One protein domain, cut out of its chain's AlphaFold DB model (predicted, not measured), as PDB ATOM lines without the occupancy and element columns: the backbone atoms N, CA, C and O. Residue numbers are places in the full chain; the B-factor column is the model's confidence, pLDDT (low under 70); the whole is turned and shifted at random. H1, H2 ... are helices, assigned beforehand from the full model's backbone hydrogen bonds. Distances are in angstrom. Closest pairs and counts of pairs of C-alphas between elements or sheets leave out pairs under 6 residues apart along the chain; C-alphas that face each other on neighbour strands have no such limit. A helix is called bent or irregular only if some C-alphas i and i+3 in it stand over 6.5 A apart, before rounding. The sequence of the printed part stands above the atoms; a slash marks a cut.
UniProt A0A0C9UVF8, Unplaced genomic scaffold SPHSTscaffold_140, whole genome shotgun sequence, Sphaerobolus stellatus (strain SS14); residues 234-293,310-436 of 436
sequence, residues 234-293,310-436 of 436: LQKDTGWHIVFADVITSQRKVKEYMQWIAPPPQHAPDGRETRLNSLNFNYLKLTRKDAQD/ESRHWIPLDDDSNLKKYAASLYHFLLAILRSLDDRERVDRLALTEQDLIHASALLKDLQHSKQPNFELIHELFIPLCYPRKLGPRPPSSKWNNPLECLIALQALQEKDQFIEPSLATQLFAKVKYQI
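AT A GLANCE: This is residues 234 to 293 and 310 to 436 of the 436 residues of an uncharacterized protein of Sphaerobolus stellatus (strain SS14) (UniProt A0A0C9UVF8). A compact cluster of crossed helices is built round one long helix, H5, which runs through the core with H4, H9 and H10 crossing it and the H7-H8 helical hairpin packed on it through H7. H3 packs on H5 and H9, H6 turns the corner between H5 and H7, and the short H1 and H2 lie at the periphery, far from the core. The printed part has 187 residues with ten named helices, H1 to H10 in order along the chain, and no named strand; its class is all helix. It is compact, with a radius of gyration of the C-alphas of 16.6 A and a rounded outline of 45 by 41 by 37 A.

IN THESE COORDINATES: H1, residues 234 to 238, begins at C-alpha 234 (10.393, 152.367, 87.004). H2 is residues 240 to 243, and H3, residues 251 to 261, is 15.9 A long. H4, residues 272 to 293, is 30.7 A long and ends at C-alpha 293 (5.354, 149.921, 48.096). H5, residues 320 to 340, is 29.7 A long, with a kink of 28 degrees near residue 330. H6 is residues 344 to 349, and H7, residues 354 to 369, is 22.3 A long. H8, residues 376 to 386, is only just irregular: C-alphas 381 and 384 are 6.6 A apart. H9 is residues 403 to 411, and H10, residues 422 to 435, is 20.1 A long and ends at C-alpha 435 (11.885, 153.694, 65.133).

HOW THE PARTS SIT: H5 is the hub, touching six helices. Its closest C-alphas to H4 are Ala 327 and Phe 281, 5.3 A apart, at a steep tilt of 48 degrees, opposite ways. With residues 326 to 330 alone it touches H10, about perpendicular at 88 degrees; the closest C-alphas, of Tyr 326 and Lys 431, are 5.6 A apart. With residues 332 to 339 alone it touches H3, closest at the C-alphas of Ala 336 and Ile 261, 5.4 A. H5 and H6 only just touch, only at the corner, with 3 pairs of C-alphas within 8 A. H7 and H8 form a hairpin at a shallow tilt of 31 degrees, with the C-alphas of His 359 and Leu 381 closest at 5.2 A. H2 is close to but not clearly touching H9, the C-alphas of Trp 240 and Ala 409 being 5.5 A apart. H1 and H4 are apart. Each O i to N i+4 pair is within hydrogen-bond range in H1, H4, H6, H7 and H9, against 6 of 7 in H3, 16 of 17 in H5, 5 of 7 in H8 and 9 of 10 in H10; H2 is too short for such a pair.

THE WHOLE: The two C-alphas farthest apart, of Thr 249 and Asp 293, are 50.2 A apart. Residues 294 to 309 are not printed, and C-alphas 293 and 310 are 22.8 A apart across the cut. The link from H8 to H9, residues 387 to 402, is long. The mean pLDDT of the printed part is 88.8; residues 310 to 313 and 390 to 397 are under 70.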
ATOM      1  N   LEU A 234       9.953 152.051  88.366       89.69
ATOM      2  CA  LEU A 234      10.393 152.367  87.004       89.69
ATOM      3  C   LEU A 234      11.840 152.868  86.981       89.69
ATOM      4  O   LEU A 234      12.626 152.430  86.154       89.69
ATOM      5  N   GLN A 235      12.204 153.767  87.897       88.50
ATOM      6  CA  GLN A 235      13.553 154.321  87.957       88.50
ATOM      7  C   GLN A 235      14.576 153.305  88.468       88.50
ATOM      8  O   GLN A 235      15.741 153.416  88.093       88.50
ATOM      9  N   LYS A 236      14.177 152.321  89.287       88.56
ATOM     10  CA  LYS A 236      15.041 151.195  89.683       88.56
ATOM     11  C   LYS A 236      15.380 150.317  88.480       88.56
ATOM     12  O   LYS A 236      16.549 149.997  88.284       88.56
ATOM     13  N   ASP A 237      14.386 150.021  87.648       88.88
ATOM     14  CA  ASP A 237      14.557 149.182  86.458       88.88
ATOM     15  C   ASP A 237      15.334 149.921  85.354       88.88
ATOM     16  O   ASP A 237      16.289 149.407  84.759       88.88
ATOM     17  N   THR A 238      14.968 151.179  85.091       92.50
ATOM     18  CA  THR A 238      15.611 151.984  84.047       92.50
ATOM     19  C   THR A 238      16.944 152.563  84.493       92.50
ATOM     20  O   THR A 238      17.823 152.755  83.663       92.50
ATOM     21  N   GLY A 239      17.160 152.794  85.786       92.56
ATOM     22  CA  GLY A 239      18.377 153.403  86.322       92.56
ATOM     23  C   GLY A 239      18.562 154.880  85.948       92.56
ATOM     24  O   GLY A 239      19.662 155.398  86.118       92.56
ATOM     25  N   TRP A 240      17.529 155.573  85.448       94.00
ATOM     26  CA  TRP A 240      17.643 156.977  85.013       94.00
ATOM     27  C   TRP A 240      18.167 157.912  86.115       94.00
ATOM     28  O   TRP A 240      19.000 158.780  85.867       94.00
ATOM     29  N   HIS A 241      17.740 157.674  87.356       90.25
ATOM     30  CA  HIS A 241      18.200 158.407  88.536       90.25
ATOM     31  C   HIS A 241      19.707 158.254  88.810       90.25
ATOM     32  O   HIS A 241      20.297 159.125  89.439       90.25
ATOM     33  N   ILE A 242      20.341 157.179  88.329       90.00
ATOM     34  CA  ILE A 242      21.776 156.924  88.510       90.00
ATOM     35  C   ILE A 242      22.583 157.750  87.508       90.00
ATOM     36  O   ILE A 242      23.526 158.436  87.893       90.00
ATOM     37  N   VAL A 243      22.206 157.718  86.223       89.38
ATOM     38  CA  VAL A 243      22.954 158.418  85.160       89.38
ATOM     39  C   VAL A 243      22.831 159.944  85.254       89.38
ATOM     40  O   VAL A 243      23.730 160.660  84.816       89.38
ATOM     41  N   PHE A 244      21.754 160.441  85.867       91.12
ATOM     42  CA  PHE A 244      21.505 161.868  86.092       91.12
ATOM     43  C   PHE A 244      21.589 162.281  87.567       91.12
ATOM     44  O   PHE A 244      21.094 163.350  87.922       91.12
ATOM     45  N   ALA A 245      22.223 161.486  88.435       90.88
ATOM     46  CA  ALA A 245      22.310 161.779  89.871       90.88
ATOM     47  C   ALA A 245      22.898 163.177  90.171       90.88
ATOM     48  O   ALA A 245      22.431 163.892  91.058       90.88
ATOM     49  N   ASP A 246      23.895 163.609  89.393       90.56
ATOM     50  CA  ASP A 246      24.533 164.925  89.524       90.56
ATOM     51  C   ASP A 246      23.721 166.080  88.907       90.56
ATOM     52  O   ASP A 246      24.079 167.247  89.090       90.56
ATOM     53  N   VAL A 247      22.662 165.758  88.158       90.88
ATOM     54  CA  VAL A 247      21.747 166.705  87.509       90.88
ATOM     55  C   VAL A 247      20.511 166.922  88.380       90.88
ATOM     56  O   VAL A 247      20.203 168.067  88.697       90.88
ATOM     57  N   ILE A 248      19.861 165.846  88.842       89.62
ATOM     58  CA  ILE A 248      18.616 165.893  89.639       89.62
ATOM     59  C   ILE A 248      18.799 166.466  91.053       89.62
ATOM     60  O   ILE A 248      17.840 166.707  91.770       89.62
ATOM     61  N   THR A 249      20.031 166.696  91.493       87.44
ATOM     62  CA  THR A 249      20.303 167.388  92.765       87.44
ATOM     63  C   THR A 249      20.284 168.912  92.615       87.44
ATOM     64  O   THR A 249      20.345 169.639  93.606       87.44
ATOM     65  N   SER A 250      20.174 169.427  91.384       89.31
ATOM     66  CA  SER A 250      20.200 170.856  91.076       89.31
ATOM     67  C   SER A 250      19.094 171.235  90.099       89.31
ATOM     68  O   SER A 250      19.196 171.001  88.895       89.31
ATOM     69  N   GLN A 251      18.090 171.969  90.590       87.69
ATOM     70  CA  GLN A 251      17.007 172.496  89.748       87.69
ATOM     71  C   GLN A 251      17.524 173.329  88.565       87.69
ATOM     72  O   GLN A 251      16.903 173.361  87.503       87.69
ATOM     73  N   ARG A 252      18.668 174.008  88.733       91.94
ATOM     74  CA  ARG A 252      19.320 174.748  87.647       91.94
ATOM     75  C   ARG A 252      19.781 173.801  86.541       91.94
ATOM     76  O   ARG A 252      19.494 174.073  85.379       91.94
ATOM     77  N   LYS A 253      20.458 172.703  86.894       92.44
ATOM     78  CA  LYS A 253      20.918 171.706  85.919       92.44
ATOM     79  C   LYS A 253      19.745 170.980  85.266       92.44
ATOM     80  O   LYS A 253      19.758 170.811  84.055       92.44
ATOM     81  N   VAL A 254      18.705 170.620  86.023       92.38
ATOM     82  CA  VAL A 254      17.488 170.021  85.446       92.38
ATOM     83  C   VAL A 254      16.880 170.937  84.387       92.38
ATOM     84  O   VAL A 254      16.633 170.494  83.269       92.38
ATOM     85  N   LYS A 255      16.713 172.232  84.686       92.88
ATOM     86  CA  LYS A 255      16.211 173.203  83.703       92.88
ATOM     87  C   LYS A 255      17.110 173.304  82.474       92.88
ATOM     88  O   LYS A 255      16.594 173.357  81.364       92.88
ATOM     89  N   GLU A 256      18.427 173.307  82.655       93.44
ATOM     90  CA  GLU A 256      19.382 173.327  81.545       93.44
ATOM     91  C   GLU A 256      19.252 172.084  80.646       93.44
ATOM     92  O   GLU A 256      19.148 172.208  79.426       93.44
ATOM     93  N   TYR A 257      19.173 170.891  81.236       94.25
ATOM     94  CA  TYR A 257      19.033 169.628  80.506       94.25
ATOM     95  C   TYR A 257      17.658 169.500  79.831       94.25
ATOM     96  O   TYR A 257      17.555 168.999  78.714       94.25
ATOM     97  N   MET A 258      16.592 170.014  80.444       93.62
ATOM     98  CA  MET A 258      15.285 170.096  79.786       93.62
ATOM     99  C   MET A 258      15.305 171.083  78.610       93.62
ATOM    100  O   MET A 258      14.752 170.795  77.549       93.62
ATOM    101  N   GLN A 259      15.978 172.229  78.756       93.12
ATOM    102  CA  GLN A 259      16.156 173.199  77.670       93.12
ATOM    103  C   GLN A 259      16.994 172.637  76.519       93.12
ATOM    104  O   GLN A 259      16.737 172.967  75.361       93.12
ATOM    105  N   TRP A 260      17.945 171.748  76.811       92.50
ATOM    106  CA  TRP A 260      18.753 171.071  75.800       92.50
ATOM    107  C   TRP A 260      17.877 170.328  74.782       92.50
ATOM    108  O   TRP A 260      18.108 170.462  73.581       92.50
ATOM    109  N   ILE A 261      16.805 169.663  75.216       91.12
ATOM    110  CA  ILE A 261      15.883 168.936  74.322       91.12
ATOM    111  C   ILE A 261      14.613 169.711  73.951       91.12
ATOM    112  O   ILE A 261      13.800 169.223  73.157       91.12
ATOM    113  N   ALA A 262      14.433 170.912  74.504       92.25
ATOM    114  CA  ALA A 262      13.247 171.718  74.265       92.25
ATOM    115  C   ALA A 262      13.176 172.176  72.795       92.25
ATOM    116  O   ALA A 262      14.165 172.704  72.262       92.25
ATOM    117  N   PRO A 263      12.012 172.018  72.135       89.44
ATOM    118  CA  PRO A 263      11.809 172.546  70.795       89.44
ATOM    119  C   PRO A 263      11.901 174.082  70.821       89.44
ATOM    120  O   PRO A 263      11.670 174.699  71.866       89.44
ATOM    121  N   PRO A 264      12.235 174.726  69.691       87.12
ATOM    122  CA  PRO A 264      12.194 176.179  69.608       87.12
ATOM    123  C   PRO A 264      10.766 176.698  69.875       87.12
ATOM    124  O   PRO A 264       9.790 175.984  69.613       87.12
ATOM    125  N   PRO A 265      10.616 177.940  70.373       85.06
ATOM    126  CA  PRO A 265       9.310 178.580  70.519       85.06
ATOM    127  C   PRO A 265       8.516 178.558  69.205       85.06
ATOM    128  O   PRO A 265       9.099 178.683  68.132       85.06
ATOM    129  N   GLN A 266       7.182 178.481  69.281       75.31
ATOM    130  CA  GLN A 266       6.299 178.392  68.100       75.31
ATOM    131  C   GLN A 266       6.453 179.555  67.099       75.31
ATOM    132  O   GLN A 266       6.087 179.407  65.938       75.31
ATOM    133  N   HIS A 267       7.000 180.693  67.535       76.50
ATOM    134  CA  HIS A 267       7.236 181.883  66.710       76.50
ATOM    135  C   HIS A 267       8.722 182.144  66.431       76.50
ATOM    136  O   HIS A 267       9.089 183.250  66.036       76.50
ATOM    137  N   ALA A 268       9.593 181.165  66.676       76.81
ATOM    138  CA  ALA A 268      10.988 181.287  66.290       76.81
ATOM    139  C   ALA A 268      11.099 181.390  64.756       76.81
ATOM    140  O   ALA A 268      10.344 180.717  64.048       76.81
ATOM    141  N   PRO A 269      12.021 182.216  64.231       78.62
ATOM    142  CA  PRO A 269      12.275 182.271  62.797       78.62
ATOM    143  C   PRO A 269      12.666 180.889  62.268       78.62
ATOM    144  O   PRO A 269      13.270 180.091  62.991       78.62
ATOM    145  N   ASP A 270      12.339 180.622  61.001       81.56
ATOM    146  CA  ASP A 270      12.688 179.368  60.336       81.56
ATOM    147  C   ASP A 270      14.198 179.116  60.423       81.56
ATOM    148  O   ASP A 270      15.013 179.772  59.774       81.56
ATOM    149  N   GLY A 271      14.559 178.159  61.275       87.44
ATOM    150  CA  GLY A 271      15.935 177.802  61.591       87.44
ATOM    151  C   GLY A 271      16.231 176.333  61.314       87.44
ATOM    152  O   GLY A 271      15.385 175.564  60.843       87.44
ATOM    153  N   ARG A 272      17.456 175.917  61.648       90.38
ATOM    154  CA  ARG A 272      17.899 174.519  61.521       90.38
ATOM    155  C   ARG A 272      16.995 173.552  62.296       90.38
ATOM    156  O   ARG A 272      16.767 172.440  61.840       90.38
ATOM    157  N   GLU A 273      16.433 173.981  63.425       91.94
ATOM    158  CA  GLU A 273      15.538 173.183  64.261       91.94
ATOM    159  C   GLU A 273      14.192 172.919  63.564       91.94
ATOM    160  O   GLU A 273      13.722 171.781  63.554       91.94
ATOM    161  N   THR A 274      13.592 173.930  62.928       91.00
ATOM    162  CA  THR A 274      12.360 173.765  62.134       91.00
ATOM    163  C   THR A 274      12.612 172.867  60.925       91.00
ATOM    164  O   THR A 274      11.806 171.987  60.609       91.00
ATOM    165  N   ARG A 275      13.770 173.036  60.275       92.69
ATOM    166  CA  ARG A 275      14.198 172.192  59.152       92.69
ATOM    167  C   ARG A 275      14.408 170.738  59.567       92.69
ATOM    168  O   ARG A 275      13.950 169.854  58.850       92.69
ATOM    169  N   LEU A 276      15.015 170.489  60.728       94.81
ATOM    170  CA  LEU A 276      15.175 169.149  61.294       94.81
ATOM    171  C   LEU A 276      13.816 168.493  61.568       94.81
ATOM    172  O   LEU A 276      13.616 167.333  61.222       94.81
ATOM    173  N   ASN A 277      12.861 169.226  62.150       93.06
ATOM    174  CA  ASN A 277      11.520 168.696  62.406       93.06
ATOM    175  C   ASN A 277      10.813 168.276  61.103       93.06
ATOM    176  O   ASN A 277      10.286 167.167  61.001       93.06
ATOM    177  N   SER A 278      10.868 169.132  60.077       92.12
ATOM    178  CA  SER A 278      10.334 168.826  58.743       92.12
ATOM    179  C   SER A 278      11.037 167.631  58.096       92.12
ATOM    180  O   SER A 278      10.373 166.761  57.530       92.12
ATOM    181  N   LEU A 279      12.367 167.552  58.208       94.81
ATOM    182  CA  LEU A 279      13.157 166.439  57.682       94.81
ATOM    183  C   LEU A 279      12.774 165.112  58.351       94.81
ATOM    184  O   LEU A 279      12.544 164.138  57.647       94.81
ATOM    185  N   ASN A 280      12.618 165.083  59.677       93.94
ATOM    186  CA  ASN A 280      12.211 163.880  60.414       93.94
ATOM    187  C   ASN A 280      10.829 163.378  60.014       93.94
ATOM    188  O   ASN A 280      10.616 162.177  59.847       93.94
ATOM    189  N   PHE A 281       9.878 164.296  59.843       94.81
ATOM    190  CA  PHE A 281       8.549 163.922  59.382       94.81
ATOM    191  C   PHE A 281       8.584 163.358  57.955       94.81
ATOM    192  O   PHE A 281       7.948 162.340  57.682       94.81
ATOM    193  N   ASN A 282       9.361 163.976  57.063       94.12
ATOM    194  CA  ASN A 282       9.533 163.497  55.692       94.12
ATOM    195  C   ASN A 282      10.272 162.153  55.629       94.12
ATOM    196  O   ASN A 282       9.879 161.300  54.840       94.12
ATOM    197  N   TYR A 283      11.272 161.938  56.488       94.19
ATOM    198  CA  TYR A 283      11.970 160.661  56.630       94.19
ATOM    199  C   TYR A 283      10.984 159.539  56.969       94.19
ATOM    200  O   TYR A 283      10.882 158.571  56.222       94.19
ATOM    201  N   LEU A 284      10.155 159.711  58.007       93.00
ATOM    202  CA  LEU A 284       9.156 158.696  58.356       93.00
ATOM    203  C   LEU A 284       8.072 158.521  57.280       93.00
ATOM    204  O   LEU A 284       7.567 157.414  57.096       93.00
ATOM    205  N   LYS A 285       7.714 159.582  56.541       93.94
ATOM    206  CA  LYS A 285       6.806 159.473  55.387       93.94
ATOM    207  C   LYS A 285       7.398 158.627  54.268       93.94
ATOM    208  O   LYS A 285       6.670 157.822  53.689       93.94
ATOM    209  N   LEU A 286       8.682 158.815  53.973       91.56
ATOM    210  CA  LEU A 286       9.398 158.030  52.977       91.56
ATOM    211  C   LEU A 286       9.482 156.567  53.418       91.56
ATOM    212  O   LEU A 286       9.026 155.705  52.681       91.56
ATOM    213  N   THR A 287       9.901 156.295  54.659       88.62
ATOM    214  CA  THR A 287       9.937 154.928  55.208       88.62
ATOM    215  C   THR A 287       8.568 154.247  55.157       88.62
ATOM    216  O   THR A 287       8.471 153.075  54.802       88.62
ATOM    217  N   ARG A 288       7.486 154.973  55.477       90.31
ATOM    218  CA  ARG A 288       6.116 154.456  55.349       90.31
ATOM    219  C   ARG A 288       5.785 154.098  53.904       90.31
ATOM    220  O   ARG A 288       5.243 153.021  53.671       90.31
ATOM    221  N   LYS A 289       6.085 154.996  52.963       90.12
ATOM    222  CA  LYS A 289       5.841 154.771  51.538       90.12
ATOM    223  C   LYS A 289       6.622 153.555  51.045       90.12
ATOM    224  O   LYS A 289       6.020 152.657  50.474       90.12
ATOM    225  N   ASP A 290       7.912 153.474  51.352       87.44
ATOM    226  CA  ASP A 290       8.764 152.350  50.956       87.44
ATOM    227  C   ASP A 290       8.250 151.030  51.537       87.44
ATOM    228  O   ASP A 290       8.225 150.010  50.849       87.44
ATOM    229  N   ALA A 291       7.767 151.035  52.782       85.12
ATOM    230  CA  ALA A 291       7.160 149.859  53.394       85.12
ATOM    231  C   ALA A 291       5.830 149.455  52.728       85.12
ATOM    232  O   ALA A 291       5.559 148.262  52.590       85.12
ATOM    233  N   GLN A 292       5.004 150.417  52.309       85.94
ATOM    234  CA  GLN A 292       3.743 150.161  51.599       85.94
ATOM    235  C   GLN A 292       3.983 149.666  50.162       85.94
ATOM    236  O   GLN A 292       3.326 148.716  49.731       85.94
ATOM    237  N   ASP A 293       4.960 150.255  49.470       87.38
ATOM    238  CA  ASP A 293       5.354 149.921  48.096       87.38
ATOM    239  C   ASP A 293       6.177 148.617  48.031       87.38
ATOM    240  O   ASP A 293       6.273 147.974  46.982       87.38
ATOM    241  N   GLU A 310      10.195 139.928  68.255       53.12
ATOM    242  CA  GLU A 310       9.618 141.180  68.744       53.12
ATOM    243  C   GLU A 310       9.079 142.162  67.684       53.12
ATOM    244  O   GLU A 310       8.342 143.080  68.060       53.12
ATOM    245  N   SER A 311       9.416 142.023  66.392       54.50
ATOM    246  CA  SER A 311       8.943 142.968  65.357       54.50
ATOM    247  C   SER A 311       7.685 142.515  64.632       54.50
ATOM    248  O   SER A 311       7.235 143.207  63.721       54.50
ATOM    249  N   ARG A 312       7.080 141.393  65.043       60.19
ATOM    250  CA  ARG A 312       5.806 140.897  64.489       60.19
ATOM    251  C   ARG A 312       4.655 141.906  64.601       60.19
ATOM    252  O   ARG A 312       3.606 141.715  63.995       60.19
ATOM    253  N   HIS A 313       4.854 142.978  65.365       62.41
ATOM    254  CA  HIS A 313       3.880 144.030  65.633       62.41
ATOM    255  C   HIS A 313       4.208 145.374  64.966       62.41
ATOM    256  O   HIS A 313       3.469 146.334  65.173       62.41
ATOM    257  N   TRP A 314       5.297 145.479  64.193       77.25
ATOM    258  CA  TRP A 314       5.586 146.711  63.460       77.25
ATOM    259  C   TRP A 314       4.682 146.810  62.229       77.25
ATOM    260  O   TRP A 314       4.668 145.920  61.380       77.25
ATOM    261  N   ILE A 315       3.917 147.896  62.140       81.88
ATOM    262  CA  ILE A 315       3.021 148.193  61.019       81.88
ATOM    263  C   ILE A 315       3.246 149.660  60.636       81.88
ATOM    264  O   ILE A 315       3.270 150.505  61.536       81.88
ATOM    265  N   PRO A 316       3.405 149.998  59.343       84.94
ATOM    266  CA  PRO A 316       3.487 151.389  58.911       84.94
ATOM    267  C   PRO A 316       2.286 152.199  59.427       84.94
ATOM    268  O   PRO A 316       1.146 151.754  59.330       84.94
ATOM    269  N   LEU A 317       2.528 153.384  59.997       87.62
ATOM    270  CA  LEU A 317       1.452 154.222  60.531       87.62
ATOM    271  C   LEU A 317       0.768 154.989  59.396       87.62
ATOM    272  O   LEU A 317       1.311 155.970  58.887       87.62
ATOM    273  N   ASP A 318      -0.440 154.575  59.024       85.38
ATOM    274  CA  ASP A 318      -1.163 155.166  57.890       85.38
ATOM    275  C   ASP A 318      -1.570 156.631  58.120       85.38
ATOM    276  O   ASP A 318      -1.573 157.436  57.190       85.38
ATOM    277  N   ASP A 319      -1.854 157.009  59.367       91.56
ATOM    278  CA  ASP A 319      -2.291 158.358  59.723       91.56
ATOM    279  C   ASP A 319      -1.116 159.328  59.957       91.56
ATOM    280  O   ASP A 319      -0.223 159.092  60.776       91.56
ATOM    281  N   ASP A 320      -1.160 160.475  59.273       92.69
ATOM    282  CA  ASP A 320      -0.166 161.548  59.385       92.69
ATOM    283  C   ASP A 320      -0.115 162.166  60.793       92.69
ATOM    284  O   ASP A 320       0.950 162.620  61.216       92.69
ATOM    285  N   SER A 321      -1.229 162.196  61.538       92.56
ATOM    286  CA  SER A 321      -1.246 162.744  62.903       92.56
ATOM    287  C   SER A 321      -0.453 161.860  63.866       92.56
ATOM    288  O   SER A 321       0.402 162.350  64.612       92.56
ATOM    289  N   ASN A 322      -0.650 160.544  63.805       90.00
ATOM    290  CA  ASN A 322       0.163 159.592  64.548       90.00
ATOM    291  C   ASN A 322       1.620 159.628  64.087       90.00
ATOM    292  O   ASN A 322       2.503 159.750  64.931       90.00
ATOM    293  N   LEU A 323       1.890 159.647  62.779       91.44
ATOM    294  CA  LEU A 323       3.258 159.721  62.263       91.44
ATOM    295  C   LEU A 323       4.017 160.950  62.796       91.44
ATOM    296  O   LEU A 323       5.168 160.824  63.213       91.44
ATOM    297  N   LYS A 324       3.364 162.118  62.891       93.38
ATOM    298  CA  LYS A 324       3.948 163.324  63.514       93.38
ATOM    299  C   LYS A 324       4.337 163.106  64.977       93.38
ATOM    300  O   LYS A 324       5.398 163.563  65.396       93.38
ATOM    301  N   LYS A 325       3.524 162.392  65.765       91.62
ATOM    302  CA  LYS A 325       3.831 162.100  67.183       91.62
ATOM    303  C   LYS A 325       5.064 161.208  67.342       91.62
ATOM    304  O   LYS A 325       5.799 161.367  68.319       91.62
ATOM    305  N   TYR A 326       5.276 160.275  66.414       92.25
ATOM    306  CA  TYR A 326       6.456 159.407  66.393       92.25
ATOM    307  C   TYR A 326       7.685 160.152  65.852       92.25
ATOM    308  O   TYR A 326       8.759 160.053  66.445       92.25
ATOM    309  N   ALA A 327       7.513 160.984  64.817       93.69
ATOM    310  CA  ALA A 327       8.556 161.871  64.296       93.69
ATOM    311  C   ALA A 327       9.082 162.827  65.374       93.69
ATOM    312  O   ALA A 327      10.286 163.042  65.466       93.69
ATOM    313  N   ALA A 328       8.199 163.344  66.235       93.31
ATOM    314  CA  ALA A 328       8.580 164.234  67.328       93.31
ATOM    315  C   ALA A 328       9.581 163.588  68.300       93.31
ATOM    316  O   ALA A 328      10.472 164.264  68.799       93.31
ATOM    317  N   SER A 329       9.483 162.277  68.554       91.81
ATOM    318  CA  SER A 329      10.432 161.610  69.464       91.81
ATOM    319  C   SER A 329      11.819 161.489  68.835       91.81
ATOM    320  O   SER A 329      12.806 161.840  69.474       91.81
ATOM    321  N   LEU A 330      11.889 161.120  67.549       94.38
ATOM    322  CA  LEU A 330      13.148 161.113  66.795       94.38
ATOM    323  C   LEU A 330      13.748 162.523  66.707       94.38
ATOM    324  O   LEU A 330      14.954 162.708  66.851       94.38
ATOM    325  N   TYR A 331      12.892 163.530  66.528       95.56
ATOM    326  CA  TYR A 331      13.292 164.930  66.540       95.56
ATOM    327  C   TYR A 331      13.990 165.328  67.836       95.56
ATOM    328  O   TYR A 331      15.060 165.924  67.758       95.56
ATOM    329  N   HIS A 332      13.451 164.975  69.005       95.19
ATOM    330  CA  HIS A 332      14.104 165.302  70.275       95.19
ATOM    331  C   HIS A 332      15.466 164.618  70.420       95.19
ATOM    332  O   HIS A 332      16.407 165.254  70.888       95.19
ATOM    333  N   PHE A 333      15.604 163.370  69.963       95.81
ATOM    334  CA  PHE A 333      16.886 162.665  69.989       95.81
ATOM    335  C   PHE A 333      17.936 163.328  69.106       95.81
ATOM    336  O   PHE A 333      19.025 163.658  69.573       95.81
ATOM    337  N   LEU A 334      17.598 163.584  67.843       97.00
ATOM    338  CA  LEU A 334      18.517 164.234  66.915       97.00
ATOM    339  C   LEU A 334      18.834 165.658  67.367       97.00
ATOM    340  O   LEU A 334      19.987 166.067  67.324       97.00
ATOM    341  N   LEU A 335      17.848 166.401  67.872       96.81
ATOM    342  CA  LEU A 335      18.070 167.737  68.417       96.81
ATOM    343  C   LEU A 335      19.062 167.712  69.587       96.81
ATOM    344  O   LEU A 335      19.946 168.567  69.637       96.81
ATOM    345  N   ALA A 336      18.939 166.740  70.497       96.81
ATOM    346  CA  ALA A 336      19.862 166.571  71.613       96.81
ATOM    347  C   ALA A 336      21.298 166.349  71.115       96.81
ATOM    348  O   ALA A 336      22.207 167.062  71.540       96.81
ATOM    349  N   ILE A 337      21.481 165.437  70.155       97.56
ATOM    350  CA  ILE A 337      22.784 165.135  69.544       97.56
ATOM    351  C   ILE A 337      23.367 166.369  68.844       97.56
ATOM    352  O   ILE A 337      24.525 166.724  69.047       97.56
ATOM    353  N   LEU A 338      22.576 167.075  68.032       97.00
ATOM    354  CA  LEU A 338      23.072 168.249  67.309       97.00
ATOM    355  C   LEU A 338      23.450 169.392  68.262       97.00
ATOM    356  O   LEU A 338      24.410 170.113  68.008       97.00
ATOM    357  N   ARG A 339      22.719 169.558  69.371       95.88
ATOM    358  CA  ARG A 339      23.014 170.567  70.402       95.88
ATOM    359  C   ARG A 339      24.148 170.178  71.350       95.88
ATOM    360  O   ARG A 339      24.578 171.033  72.123       95.88
ATOM    361  N   SER A 340      24.619 168.930  71.324       96.81
ATOM    362  CA  SER A 340      25.802 168.524  72.091       96.81
ATOM    363  C   SER A 340      27.112 168.766  71.359       96.81
ATOM    364  O   SER A 340      28.146 168.735  72.004       96.81
ATOM    365  N   LEU A 341      27.103 169.014  70.045       96.31
ATOM    366  CA  LEU A 341      28.336 169.095  69.245       96.31
ATOM    367  C   LEU A 341      29.354 170.126  69.760       96.31
ATOM    368  O   LEU A 341      30.554 169.890  69.652       96.31
ATOM    369  N   ASP A 342      28.880 171.218  70.362       93.19
ATOM    370  CA  ASP A 342      29.726 172.297  70.888       93.19
ATOM    371  C   ASP A 342      30.042 172.154  72.394       93.19
ATOM    372  O   ASP A 342      30.685 173.024  72.979       93.19
ATOM    373  N   ASP A 343      29.585 171.078  73.043       95.25
ATOM    374  CA  ASP A 343      29.680 170.888  74.493       95.25
ATOM    375  C   ASP A 343      30.156 169.471  74.835       95.25
ATOM    376  O   ASP A 343      29.425 168.481  74.724       95.25
ATOM    377  N   ARG A 344      31.404 169.380  75.306       93.94
ATOM    378  CA  ARG A 344      32.037 168.101  75.627       93.94
ATOM    379  C   ARG A 344      31.341 167.352  76.763       93.94
ATOM    380  O   ARG A 344      31.276 166.129  76.699       93.94
ATOM    381  N   GLU A 345      30.780 168.049  77.753       93.56
ATOM    382  CA  GLU A 345      30.032 167.390  78.831       93.56
ATOM    383  C   GLU A 345      28.810 166.667  78.256       93.56
ATOM    384  O   GLU A 345      28.521 165.527  78.621       93.56
ATOM    385  N   ARG A 346      28.116 167.301  77.307       95.31
ATOM    386  CA  ARG A 346      26.935 166.727  76.650       95.31
ATOM    387  C   ARG A 346      27.284 165.555  75.735       95.31
ATOM    388  O   ARG A 346      26.550 164.567  75.725       95.31
ATOM    389  N   VAL A 347      28.396 165.643  75.004       96.00
ATOM    390  CA  VAL A 347      28.932 164.535  74.190       96.00
ATOM    391  C   VAL A 347      29.220 163.318  75.063       96.00
ATOM    392  O   VAL A 347      28.741 162.221  74.763       96.00
ATOM    393  N   ASP A 348      29.944 163.527  76.164       93.06
ATOM    394  CA  ASP A 348      30.308 162.466  77.100       93.06
ATOM    395  C   ASP A 348      29.051 161.880  77.768       93.06
ATOM    396  O   ASP A 348      28.922 160.660  77.895       93.06
ATOM    397  N   ARG A 349      28.068 162.724  78.115       93.44
ATOM    398  CA  ARG A 349      26.793 162.299  78.720       93.44
ATOM    399  C   ARG A 349      25.958 161.411  77.801       93.44
ATOM    400  O   ARG A 349      25.349 160.449  78.266       93.44
ATOM    401  N   LEU A 350      25.911 161.731  76.510       94.56
ATOM    402  CA  LEU A 350      25.232 160.910  75.505       94.56
ATOM    403  C   LEU A 350      26.081 159.718  75.045       94.56
ATOM    404  O   LEU A 350      25.637 158.959  74.187       94.56
ATOM    405  N   ALA A 351      27.290 159.551  75.589       93.69
ATOM    406  CA  ALA A 351      28.244 158.533  75.176       93.69
ATOM    407  C   ALA A 351      28.476 158.532  73.651       93.69
ATOM    408  O   ALA A 351      28.592 157.468  73.039       93.69
ATOM    409  N   LEU A 352      28.507 159.699  73.000       94.62
ATOM    410  CA  LEU A 352      28.713 159.780  71.550       94.62
ATOM    411  C   LEU A 352      30.173 159.470  71.196       94.62
ATOM    412  O   LEU A 352      31.100 159.899  71.878       94.62
ATOM    413  N   THR A 353      30.380 158.708  70.126       93.75
ATOM    414  CA  THR A 353      31.713 158.402  69.589       93.75
ATOM    415  C   THR A 353      32.112 159.411  68.521       93.75
ATOM    416  O   THR A 353      31.268 160.117  67.978       93.75
ATOM    417  N   GLU A 354      33.393 159.434  68.148       93.94
ATOM    418  CA  GLU A 354      33.879 160.271  67.044       93.94
ATOM    419  C   GLU A 354      33.108 160.031  65.739       93.94
ATOM    420  O   GLU A 354      32.804 160.983  65.024       93.94
ATOM    421  N   GLN A 355      32.724 158.783  65.451       94.38
ATOM    422  CA  GLN A 355      31.930 158.464  64.266       94.38
ATOM    423  C   GLN A 355      30.528 159.089  64.326       94.38
ATOM    424  O   GLN A 355      30.072 159.664  63.339       94.38
ATOM    425  N   ASP A 356      29.875 159.054  65.491       95.50
ATOM    426  CA  ASP A 356      28.567 159.695  65.674       95.50
ATOM    427  C   ASP A 356      28.675 161.216  65.506       95.50
ATOM    428  O   ASP A 356      27.815 161.835  64.883       95.50
ATOM    429  N   LEU A 357      29.760 161.820  66.005       97.31
ATOM    430  CA  LEU A 357      30.030 163.252  65.855       97.31
ATOM    431  C   LEU A 357      30.262 163.645  64.391       97.31
ATOM    432  O   LEU A 357      29.826 164.722  63.978       97.31
ATOM    433  N   ILE A 358      30.902 162.782  63.594       97.62
ATOM    434  CA  ILE A 358      31.072 162.977  62.147       97.62
ATOM    435  C   ILE A 358      29.706 162.978  61.449       97.62
ATOM    436  O   ILE A 358      29.397 163.928  60.727       97.62
ATOM    437  N   HIS A 359      28.865 161.967  61.693       97.50
ATOM    438  CA  HIS A 359      27.531 161.886  61.082       97.50
ATOM    439  C   HIS A 359      26.622 163.041  61.534       97.50
ATOM    440  O   HIS A 359      25.935 163.660  60.722       97.50
ATOM    441  N   ALA A 360      26.669 163.406  62.817       97.75
ATOM    442  CA  ALA A 360      25.912 164.529  63.362       97.75
ATOM    443  C   ALA A 360      26.358 165.873  62.773       97.75
ATOM    444  O   ALA A 360      25.522 166.717  62.447       97.75
ATOM    445  N   SER A 361      27.662 166.055  62.569       97.81
ATOM    446  CA  SER A 361      28.220 167.245  61.925       97.81
ATOM    447  C   SER A 361      27.852 167.318  60.438       97.81
ATOM    448  O   SER A 361      27.555 168.403  59.935       97.81
ATOM    449  N   ALA A 362      27.807 166.180  59.734       97.38
ATOM    450  CA  ALA A 362      27.314 166.101  58.358       97.38
ATOM    451  C   ALA A 362      25.835 166.511  58.271       97.38
ATOM    452  O   ALA A 362      25.492 167.382  57.467       97.38
ATOM    453  N   LEU A 363      24.985 165.974  59.156       97.50
ATOM    454  CA  LEU A 363      23.575 166.358  59.255       97.50
ATOM    455  C   LEU A 363      23.414 167.851  59.582       97.50
ATOM    456  O   LEU A 363      22.619 168.538  58.942       97.50
ATOM    457  N   LEU A 364      24.180 168.384  60.539       96.62
ATOM    458  CA  LEU A 364      24.116 169.802  60.901       96.62
ATOM    459  C   LEU A 364      24.479 170.711  59.720       96.62
ATOM    460  O   LEU A 364      23.770 171.680  59.444       96.62
ATOM    461  N   LYS A 365      25.564 170.388  59.011       96.38
ATOM    462  CA  LYS A 365      26.031 171.146  57.846       96.38
ATOM    463  C   LYS A 365      24.986 171.146  56.729       96.38
ATOM    464  O   LYS A 365      24.716 172.187  56.128       96.38
ATOM    465  N   ASP A 366      24.366 170.001  56.474       95.75
ATOM    466  CA  ASP A 366      23.316 169.863  55.467       95.75
ATOM    467  C   ASP A 366      22.050 170.664  55.837       95.75
ATOM    468  O   ASP A 366      21.508 171.413  55.017       95.75
ATOM    469  N   LEU A 367      21.656 170.639  57.115       94.75
ATOM    470  CA  LEU A 367      20.574 171.469  57.658       94.75
ATOM    471  C   LEU A 367      20.854 172.975  57.598       94.75
ATOM    472  O   LEU A 367      19.909 173.759  57.648       94.75
ATOM    473  N   GLN A 368      22.113 173.403  57.508       92.69
ATOM    474  CA  GLN A 368      22.476 174.817  57.393       92.69
ATOM    475  C   GLN A 368      22.565 175.275  55.935       92.69
ATOM    476  O   GLN A 368      22.097 176.366  55.607       92.69
ATOM    477  N   HIS A 369      23.128 174.451  55.052       90.75
ATOM    478  CA  HIS A 369      23.543 174.900  53.720       90.75
ATOM    479  C   HIS A 369      22.722 174.335  52.562       90.75
ATOM    480  O   HIS A 369      22.680 174.956  51.500       90.75
ATOM    481  N   SER A 370      22.052 173.194  52.734       88.25
ATOM    482  CA  SER A 370      21.228 172.632  51.662       88.25
ATOM    483  C   SER A 370      19.893 173.369  51.546       88.25
ATOM    484  O   SER A 370      19.429 173.980  52.504       88.25
ATOM    485  N   LYS A 371      19.243 173.315  50.381       84.06
ATOM    486  CA  LYS A 371      17.828 173.713  50.237       84.06
ATOM    487  C   LYS A 371      16.880 172.552  50.541       84.06
ATOM    488  O   LYS A 371      15.752 172.781  50.965       84.06
ATOM    489  N   GLN A 372      17.341 171.321  50.331       87.06
ATOM    490  CA  GLN A 372      16.601 170.086  50.569       87.06
ATOM    491  C   GLN A 372      17.519 169.131  51.330       87.06
ATOM    492  O   GLN A 372      18.411 168.545  50.715       87.06
ATOM    493  N   PRO A 373      17.372 169.032  52.661       86.75
ATOM    494  CA  PRO A 373      18.237 168.167  53.444       86.75
ATOM    495  C   PRO A 373      18.115 166.692  53.042       86.75
ATOM    496  O   PRO A 373      17.012 166.227  52.740       86.75
ATOM    497  N   ASN A 374      19.230 165.965  53.067       91.12
ATOM    498  CA  ASN A 374      19.274 164.541  52.753       91.12
ATOM    499  C   ASN A 374      18.752 163.714  53.940       91.12
ATOM    500  O   ASN A 374      19.284 163.767  55.049       91.12
ATOM    501  N   PHE A 375      17.713 162.920  53.693       90.12
ATOM    502  CA  PHE A 375      17.116 162.020  54.678       90.12
ATOM    503  C   PHE A 375      18.028 160.834  55.035       90.12
ATOM    504  O   PHE A 375      17.911 160.300  56.135       90.12
ATOM    505  N   GLU A 376      18.966 160.451  54.164       91.31
ATOM    506  CA  GLU A 376      19.939 159.383  54.436       91.31
ATOM    507  C   GLU A 376      20.837 159.725  55.630       91.31
ATOM    508  O   GLU A 376      21.168 158.842  56.414       91.31
ATOM    509  N   LEU A 377      21.130 161.011  55.854       94.31
ATOM    510  CA  LEU A 377      21.933 161.464  56.995       94.31
ATOM    511  C   LEU A 377      21.251 161.185  58.344       94.31
ATOM    512  O   LEU A 377      21.932 160.988  59.348       94.31
ATOM    513  N   ILE A 378      19.910 161.127  58.387       94.25
ATOM    514  CA  ILE A 378      19.191 160.654  59.581       94.25
ATOM    515  C   ILE A 378      19.466 159.168  59.793       94.25
ATOM    516  O   ILE A 378      19.711 158.751  60.922       94.25
ATOM    517  N   HIS A 379      19.424 158.376  58.724       91.75
ATOM    518  CA  HIS A 379      19.636 156.935  58.792       91.75
ATOM    519  C   HIS A 379      21.068 156.603  59.235       91.75
ATOM    520  O   HIS A 379      21.257 155.820  60.165       91.75
ATOM    521  N   GLU A 380      22.065 157.258  58.633       93.19
ATOM    522  CA  GLU A 380      23.487 157.104  58.961       93.19
ATOM    523  C   GLU A 380      23.812 157.507  60.402       93.19
ATOM    524  O   GLU A 380      24.644 156.869  61.050       93.19
ATOM    525  N   LEU A 381      23.155 158.546  60.924       95.81
ATOM    526  CA  LEU A 381      23.345 158.971  62.307       95.81
ATOM    527  C   LEU A 381      22.585 158.080  63.296       95.81
ATOM    528  O   LEU A 381      23.164 157.654  64.286       95.81
ATOM    529  N   PHE A 382      21.293 157.829  63.082       93.50
ATOM    530  CA  PHE A 382      20.423 157.267  64.117       93.50
ATOM    531  C   PHE A 382      20.531 155.747  64.246       93.50
ATOM    532  O   PHE A 382      20.578 155.225  65.357       93.50
ATOM    533  N   ILE A 383      20.595 155.024  63.127       90.38
ATOM    534  CA  ILE A 383      20.528 153.557  63.131       90.38
ATOM    535  C   ILE A 383      21.689 152.920  63.907       90.38
ATOM    536  O   ILE A 383      21.416 152.025  64.708       90.38
ATOM    537  N   PRO A 384      22.955 153.371  63.774       90.50
ATOM    538  CA  PRO A 384      24.048 152.839  64.588       90.50
ATOM    539  C   PRO A 384      23.836 153.002  66.101       90.50
ATOM    540  O   PRO A 384      24.310 152.165  66.867       90.50
ATOM    541  N   LEU A 385      23.103 154.035  66.533       91.19
ATOM    542  CA  LEU A 385      22.805 154.296  67.948       91.19
ATOM    543  C   LEU A 385      21.773 153.314  68.513       91.19
ATOM    544  O   LEU A 385      21.739 153.094  69.719       91.19
ATOM    545  N   CYS A 386      20.939 152.717  67.659       87.94
ATOM    546  CA  CYS A 386      19.909 151.764  68.071       87.94
ATOM    547  C   CYS A 386      20.467 150.380  68.421       87.94
ATOM    548  O   CYS A 386      19.779 149.587  69.066       87.94
ATOM    549  N   TYR A 387      21.698 150.072  68.008       83.81
ATOM    550  CA  TYR A 387      22.306 148.769  68.238       83.81
ATOM    551  C   TYR A 387      23.320 148.811  69.384       83.81
ATOM    552  O   TYR A 387      24.083 149.771  69.512       83.81
ATOM    553  N   PRO A 388      23.401 147.742  70.200       78.88
ATOM    554  CA  PRO A 388      24.453 147.620  71.195       78.88
ATOM    555  C   PRO A 388      25.823 147.724  70.529       78.88
ATOM    556  O   PRO A 388      26.156 146.955  69.621       78.88
ATOM    557  N   ARG A 389      26.650 148.658  71.000       79.50
ATOM    558  CA  ARG A 389      28.028 148.749  70.528       79.50
ATOM    559  C   ARG A 389      28.790 147.505  70.964       79.50
ATOM    560  O   ARG A 389      28.774 147.137  72.140       79.50
ATOM    561  N   LYS A 390      29.515 146.891  70.027       68.62
ATOM    562  CA  LYS A 390      30.529 145.882  70.348       68.62
ATOM    563  C   LYS A 390      31.687 146.586  71.048       68.62
ATOM    564  O   LYS A 390      32.658 146.989  70.414       68.62
ATOM    565  N   LEU A 391      31.560 146.787  72.355       59.53
ATOM    566  CA  LEU A 391      32.691 147.176  73.181       59.53
ATOM    567  C   LEU A 391      33.722 146.047  73.071       59.53
ATOM    568  O   LEU A 391      33.374 144.871  73.178       59.53
ATOM    569  N   GLY A 392      34.976 146.402  72.783       60.19
ATOM    570  CA  GLY A 392      36.094 145.459  72.804       60.19
ATOM    571  C   GLY A 392      36.277 144.813  74.194       60.19
ATOM    572  O   GLY A 392      35.419 144.948  75.060       60.19
ATOM    573  N   PRO A 393      37.405 144.139  74.469       52.88
ATOM    574  CA  PRO A 393      37.597 143.301  75.666       52.88
ATOM    575  C   PRO A 393      37.760 144.074  77.004       52.88
ATOM    576  O   PRO A 393      38.553 143.691  77.859       52.88
ATOM    577  N   ARG A 394      37.048 145.186  77.210       47.34
ATOM    578  CA  ARG A 394      37.145 146.095  78.366       47.34
ATOM    579  C   ARG A 394      35.802 146.181  79.130       47.34
ATOM    580  O   ARG A 394      34.839 145.592  78.653       47.34
ATOM    581  N   PRO A 395      35.781 146.793  80.339       51.00
ATOM    582  CA  PRO A 395      35.021 146.378  81.537       51.00
ATOM    583  C   PRO A 395      33.505 146.264  81.309       51.00
ATOM    584  O   PRO A 395      33.027 146.801  80.311       51.00
ATOM    585  N   PRO A 396      32.749 145.589  82.212       50.66
ATOM    586  CA  PRO A 396      31.337 145.254  82.012       50.66
ATOM    587  C   PRO A 396      30.579 146.401  81.358       50.66
ATOM    588  O   PRO A 396      30.566 147.519  81.874       50.66
ATOM    589  N   SER A 397      30.009 146.119  80.186       61.34
ATOM    590  CA  SER A 397      29.293 147.090  79.375       61.34
ATOM    591  C   SER A 397      28.160 147.696  80.200       61.34
ATOM    592  O   SER A 397      27.105 147.085  80.364       61.34
ATOM    593  N   SER A 398      28.383 148.892  80.746       81.69
ATOM    594  CA  SER A 398      27.306 149.697  81.305       81.69
ATOM    595  C   SER A 398      26.323 149.988  80.179       81.69
ATOM    596  O   SER A 398      26.741 150.407  79.098       81.69
ATOM    597  N   LYS A 399      25.020 149.794  80.412       84.94
ATOM    598  CA  LYS A 399      23.995 150.151  79.418       84.94
ATOM    599  C   LYS A 399      24.049 151.635  79.031       84.94
ATOM    600  O   LYS A 399      23.700 151.978  77.912       84.94
ATOM    601  N   TRP A 400      24.601 152.485  79.900       89.94
ATOM    602  CA  TRP A 400      24.843 153.910  79.646       89.94
ATOM    603  C   TRP A 400      25.952 154.192  78.623       89.94
ATOM    604  O   TRP A 400      26.145 155.333  78.231       89.94
ATOM    605  N   ASN A 401      26.665 153.166  78.150       87.88
ATOM    606  CA  ASN A 401      27.553 153.289  76.990       87.88
ATOM    607  C   ASN A 401      26.779 153.243  75.657       87.88
ATOM    608  O   ASN A 401      27.386 153.402  74.591       87.88
ATOM    609  N   ASN A 402      25.469 152.972  75.707       90.25
ATOM    610  CA  ASN A 402      24.561 153.057  74.576       90.25
ATOM    611  C   ASN A 402      23.915 154.459  74.539       90.25
ATOM    612  O   ASN A 402      23.147 154.788  75.447       90.25
ATOM    613  N   PRO A 403      24.165 155.267  73.493       93.31
ATOM    614  CA  PRO A 403      23.572 156.595  73.359       93.31
ATOM    615  C   PRO A 403      22.050 156.605  73.415       93.31
ATOM    616  O   PRO A 403      21.471 157.539  73.967       93.31
ATOM    617  N   LEU A 404      21.390 155.569  72.886       93.88
ATOM    618  CA  LEU A 404      19.934 155.498  72.897       93.88
ATOM    619  C   LEU A 404      19.380 155.445  74.329       93.88
ATOM    620  O   LEU A 404      18.404 156.127  74.627       93.88
ATOM    621  N   GLU A 405      20.029 154.713  75.238       94.19
ATOM    622  CA  GLU A 405      19.634 154.657  76.655       94.19
ATOM    623  C   GLU A 405      19.756 156.034  77.324       94.19
ATOM    624  O   GLU A 405      18.849 156.466  78.040       94.19
ATOM    625  N   CYS A 406      20.841 156.765  77.043       94.88
ATOM    626  CA  CYS A 406      21.044 158.126  77.544       94.88
ATOM    627  C   CYS A 406      20.006 159.110  76.986       94.88
ATOM    628  O   CYS A 406      19.492 159.949  77.725       94.88
ATOM    629  N   LEU A 407      19.661 158.993  75.702       95.62
ATOM    630  CA  LEU A 407      18.658 159.832  75.040       95.62
ATOM    631  C   LEU A 407      17.246 159.586  75.584       95.62
ATOM    632  O   LEU A 407      16.519 160.542  75.852       95.62
ATOM    633  N   ILE A 408      16.873 158.322  75.803       95.81
ATOM    634  CA  ILE A 408      15.604 157.954  76.448       95.81
ATOM    635  C   ILE A 408      15.539 158.556  77.851       95.81
ATOM    636  O   ILE A 408      14.535 159.164  78.217       95.81
ATOM    637  N   ALA A 409      16.612 158.406  78.628       95.88
ATOM    638  CA  ALA A 409      16.690 158.927  79.984       95.88
ATOM    639  C   ALA A 409      16.585 160.464  80.013       95.88
ATOM    640  O   ALA A 409      15.886 161.015  80.862       95.88
ATOM    641  N   LEU A 410      17.223 161.150  79.059       95.88
ATOM    642  CA  LEU A 410      17.142 162.603  78.906       95.88
ATOM    643  C   LEU A 410      15.717 163.053  78.559       95.88
ATOM    644  O   LEU A 410      15.209 164.000  79.151       95.88
ATOM    645  N   GLN A 411      15.045 162.353  77.642       95.31
ATOM    646  CA  GLN A 411      13.660 162.652  77.272       95.31
ATOM    647  C   GLN A 411      12.660 162.332  78.396       95.31
ATOM    648  O   GLN A 411      11.576 162.912  78.449       95.31
ATOM    649  N   ALA A 412      13.019 161.419  79.297       95.88
ATOM    650  CA  ALA A 412      12.234 161.077  80.470       95.88
ATOM    651  C   ALA A 412      12.371 162.082  81.628       95.88
ATOM    652  O   ALA A 412      11.612 161.975  82.591       95.88
ATOM    653  N   LEU A 413      13.312 163.028  81.571       94.69
ATOM    654  CA  LEU A 413      13.536 164.015  82.627       94.69
ATOM    655  C   LEU A 413      12.384 165.036  82.696       94.69
ATOM    656  O   LEU A 413      11.932 165.555  81.675       94.69
ATOM    657  N   GLN A 414      11.921 165.347  83.909       91.75
ATOM    658  CA  GLN A 414      10.879 166.337  84.188       91.75
ATOM    659  C   GLN A 414      11.353 167.391  85.200       91.75
ATOM    660  O   GLN A 414      12.415 167.276  85.813       91.75
ATOM    661  N   GLU A 415      10.551 168.445  85.375       85.81
ATOM    662  CA  GLU A 415      10.798 169.450  86.407       85.81
ATOM    663  C   GLU A 415      10.736 168.839  87.816       85.81
ATOM    664  O   GLU A 415      10.156 167.776  88.028       85.81
ATOM    665  N   LYS A 416      11.294 169.561  88.798       81.75
ATOM    666  CA  LYS A 416      11.318 169.156  90.216       81.75
ATOM    667  C   LYS A 416      12.030 167.824  90.458       81.75
ATOM    668  O   LYS A 416      11.630 167.069  91.337       81.75
ATOM    669  N   ASP A 417      13.077 167.560  89.678       72.69
ATOM    670  CA  ASP A 417      13.980 166.428  89.897       72.69
ATOM    671  C   ASP A 417      13.286 165.058  89.732       72.69
ATOM    672  O   ASP A 417      13.710 164.044  90.287       72.69
ATOM    673  N   GLN A 418      12.203 165.032  88.949       85.44
ATOM    674  CA  GLN A 418      11.405 163.842  88.667       85.44
ATOM    675  C   GLN A 418      11.663 163.308  87.256       85.44
ATOM    676  O   GLN A 418      12.181 163.993  86.375       85.44
ATOM    677  N   PHE A 419      11.261 162.059  87.044       91.88
ATOM    678  CA  PHE A 419      11.161 161.455  85.720       91.88
ATOM    679  C   PHE A 419       9.697 161.179  85.400       91.88
ATOM    680  O   PHE A 419       8.876 161.064  86.311       91.88
ATOM    681  N   ILE A 420       9.392 161.027  84.112       92.50
ATOM    682  CA  ILE A 420       8.051 160.691  83.635       92.50
ATOM    683  C   ILE A 420       7.455 159.491  84.382       92.50
ATOM    684  O   ILE A 420       8.133 158.512  84.707       92.50
ATOM    685  N   GLU A 421       6.146 159.549  84.600       89.69
ATOM    686  CA  GLU A 421       5.394 158.450  85.193       89.69
ATOM    687  C   GLU A 421       5.359 157.204  84.281       89.69
ATOM    688  O   GLU A 421       5.463 157.322  83.052       89.69
ATOM    689  N   PRO A 422       5.128 155.997  84.837       88.19
ATOM    690  CA  PRO A 422       5.071 154.749  84.065       88.19
ATOM    691  C   PRO A 422       4.102 154.757  82.870       88.19
ATOM    692  O   PRO A 422       4.383 154.157  81.828       88.19
ATOM    693  N   SER A 423       2.974 155.460  82.993       86.19
ATOM    694  CA  SER A 423       1.974 155.606  81.927       86.19
ATOM    695  C   SER A 423       2.547 156.309  80.689       86.19
ATOM    696  O   SER A 423       2.317 155.875  79.558       86.19
ATOM    697  N   LEU A 424       3.350 157.355  80.897       89.00
ATOM    698  CA  LEU A 424       4.026 158.112  79.844       89.00
ATOM    699  C   LEU A 424       5.266 157.377  79.326       89.00
ATOM    700  O   LEU A 424       5.511 157.372  78.119       89.00
ATOM    701  N   ALA A 425       6.009 156.704  80.210       91.06
ATOM    702  CA  ALA A 425       7.176 155.907  79.832       91.06
ATOM    703  C   ALA A 425       6.816 154.806  78.828       91.06
ATOM    704  O   ALA A 425       7.525 154.608  77.846       91.06
ATOM    705  N   THR A 426       5.664 154.160  79.007       88.06
ATOM    706  CA  THR A 426       5.164 153.146  78.065       88.06
ATOM    707  C   THR A 426       4.993 153.719  76.653       88.06
ATOM    708  O   THR A 426       5.376 153.086  75.671       88.06
ATOM    709  N   GLN A 427       4.470 154.945  76.535       90.25
ATOM    710  CA  GLN A 427       4.327 155.613  75.238       90.25
ATOM    711  C   GLN A 427       5.681 155.997  74.640       90.25
ATOM    712  O   GLN A 427       5.861 155.876  73.431       90.25
ATOM    713  N   LEU A 428       6.627 156.457  75.466       92.25
ATOM    714  CA  LEU A 428       7.992 156.747  75.029       92.25
ATOM    715  C   LEU A 428       8.651 155.486  74.454       92.25
ATOM    716  O   LEU A 428       9.083 155.500  73.306       92.25
ATOM    717  N   PHE A 429       8.641 154.377  75.198       91.38
ATOM    718  CA  PHE A 429       9.225 153.114  74.747       91.38
ATOM    719  C   PHE A 429       8.555 152.567  73.485       91.38
ATOM    720  O   PHE A 429       9.251 152.097  72.590       91.38
ATOM    721  N   ALA A 430       7.230 152.679  73.360       89.44
ATOM    722  CA  ALA A 430       6.528 152.285  72.139       89.44
ATOM    723  C   ALA A 430       6.986 153.103  70.918       89.44
ATOM    724  O   ALA A 430       7.194 152.543  69.841       89.44
ATOM    725  N   LYS A 431       7.198 154.417  71.084       91.19
ATOM    726  CA  LYS A 431       7.707 155.287  70.013       91.19
ATOM    727  C   LYS A 431       9.140 154.958  69.625       91.19
ATOM    728  O   LYS A 431       9.430 154.919  68.437       91.19
ATOM    729  N   VAL A 432      10.003 154.687  70.602       90.00
ATOM    730  CA  VAL A 432      11.386 154.257  70.350       90.00
ATOM    731  C   VAL A 432      11.400 152.918  69.623       90.00
ATOM    732  O   VAL A 432      12.029 152.799  68.580       90.00
ATOM    733  N   LYS A 433      10.637 151.931  70.107       86.88
ATOM    734  CA  LYS A 433      10.546 150.601  69.489       86.88
ATOM    735  C   LYS A 433      10.039 150.651  68.047       86.88
ATOM    736  O   LYS A 433      10.422 149.812  67.250       86.88
ATOM    737  N   TYR A 434       9.191 151.617  67.701       87.25
ATOM    738  CA  TYR A 434       8.734 151.813  66.323       87.25
ATOM    739  C   TYR A 434       9.828 152.339  65.378       87.25
ATOM    740  O   TYR A 434       9.750 152.111  64.171       87.25
ATOM    741  N   GLN A 435      10.804 153.078  65.909       85.38
ATOM    742  CA  GLN A 435      11.885 153.694  65.133       85.38
ATOM    743  C   GLN A 435      13.057 152.733  64.857       85.38
ATOM    744  O   GLN A 435      13.856 153.019  63.967       85.38
ATOM    745  N   ILE A 436      13.159 151.635  65.617       81.44
ATOM    746  CA  ILE A 436      14.160 150.557  65.485       81.44
ATOM    747  C   ILE A 436      13.597 149.440  64.599       81.44
ATOM    748  O   ILE A 436      14.347 148.886  63.760       81.44
TER     749      ILE A 436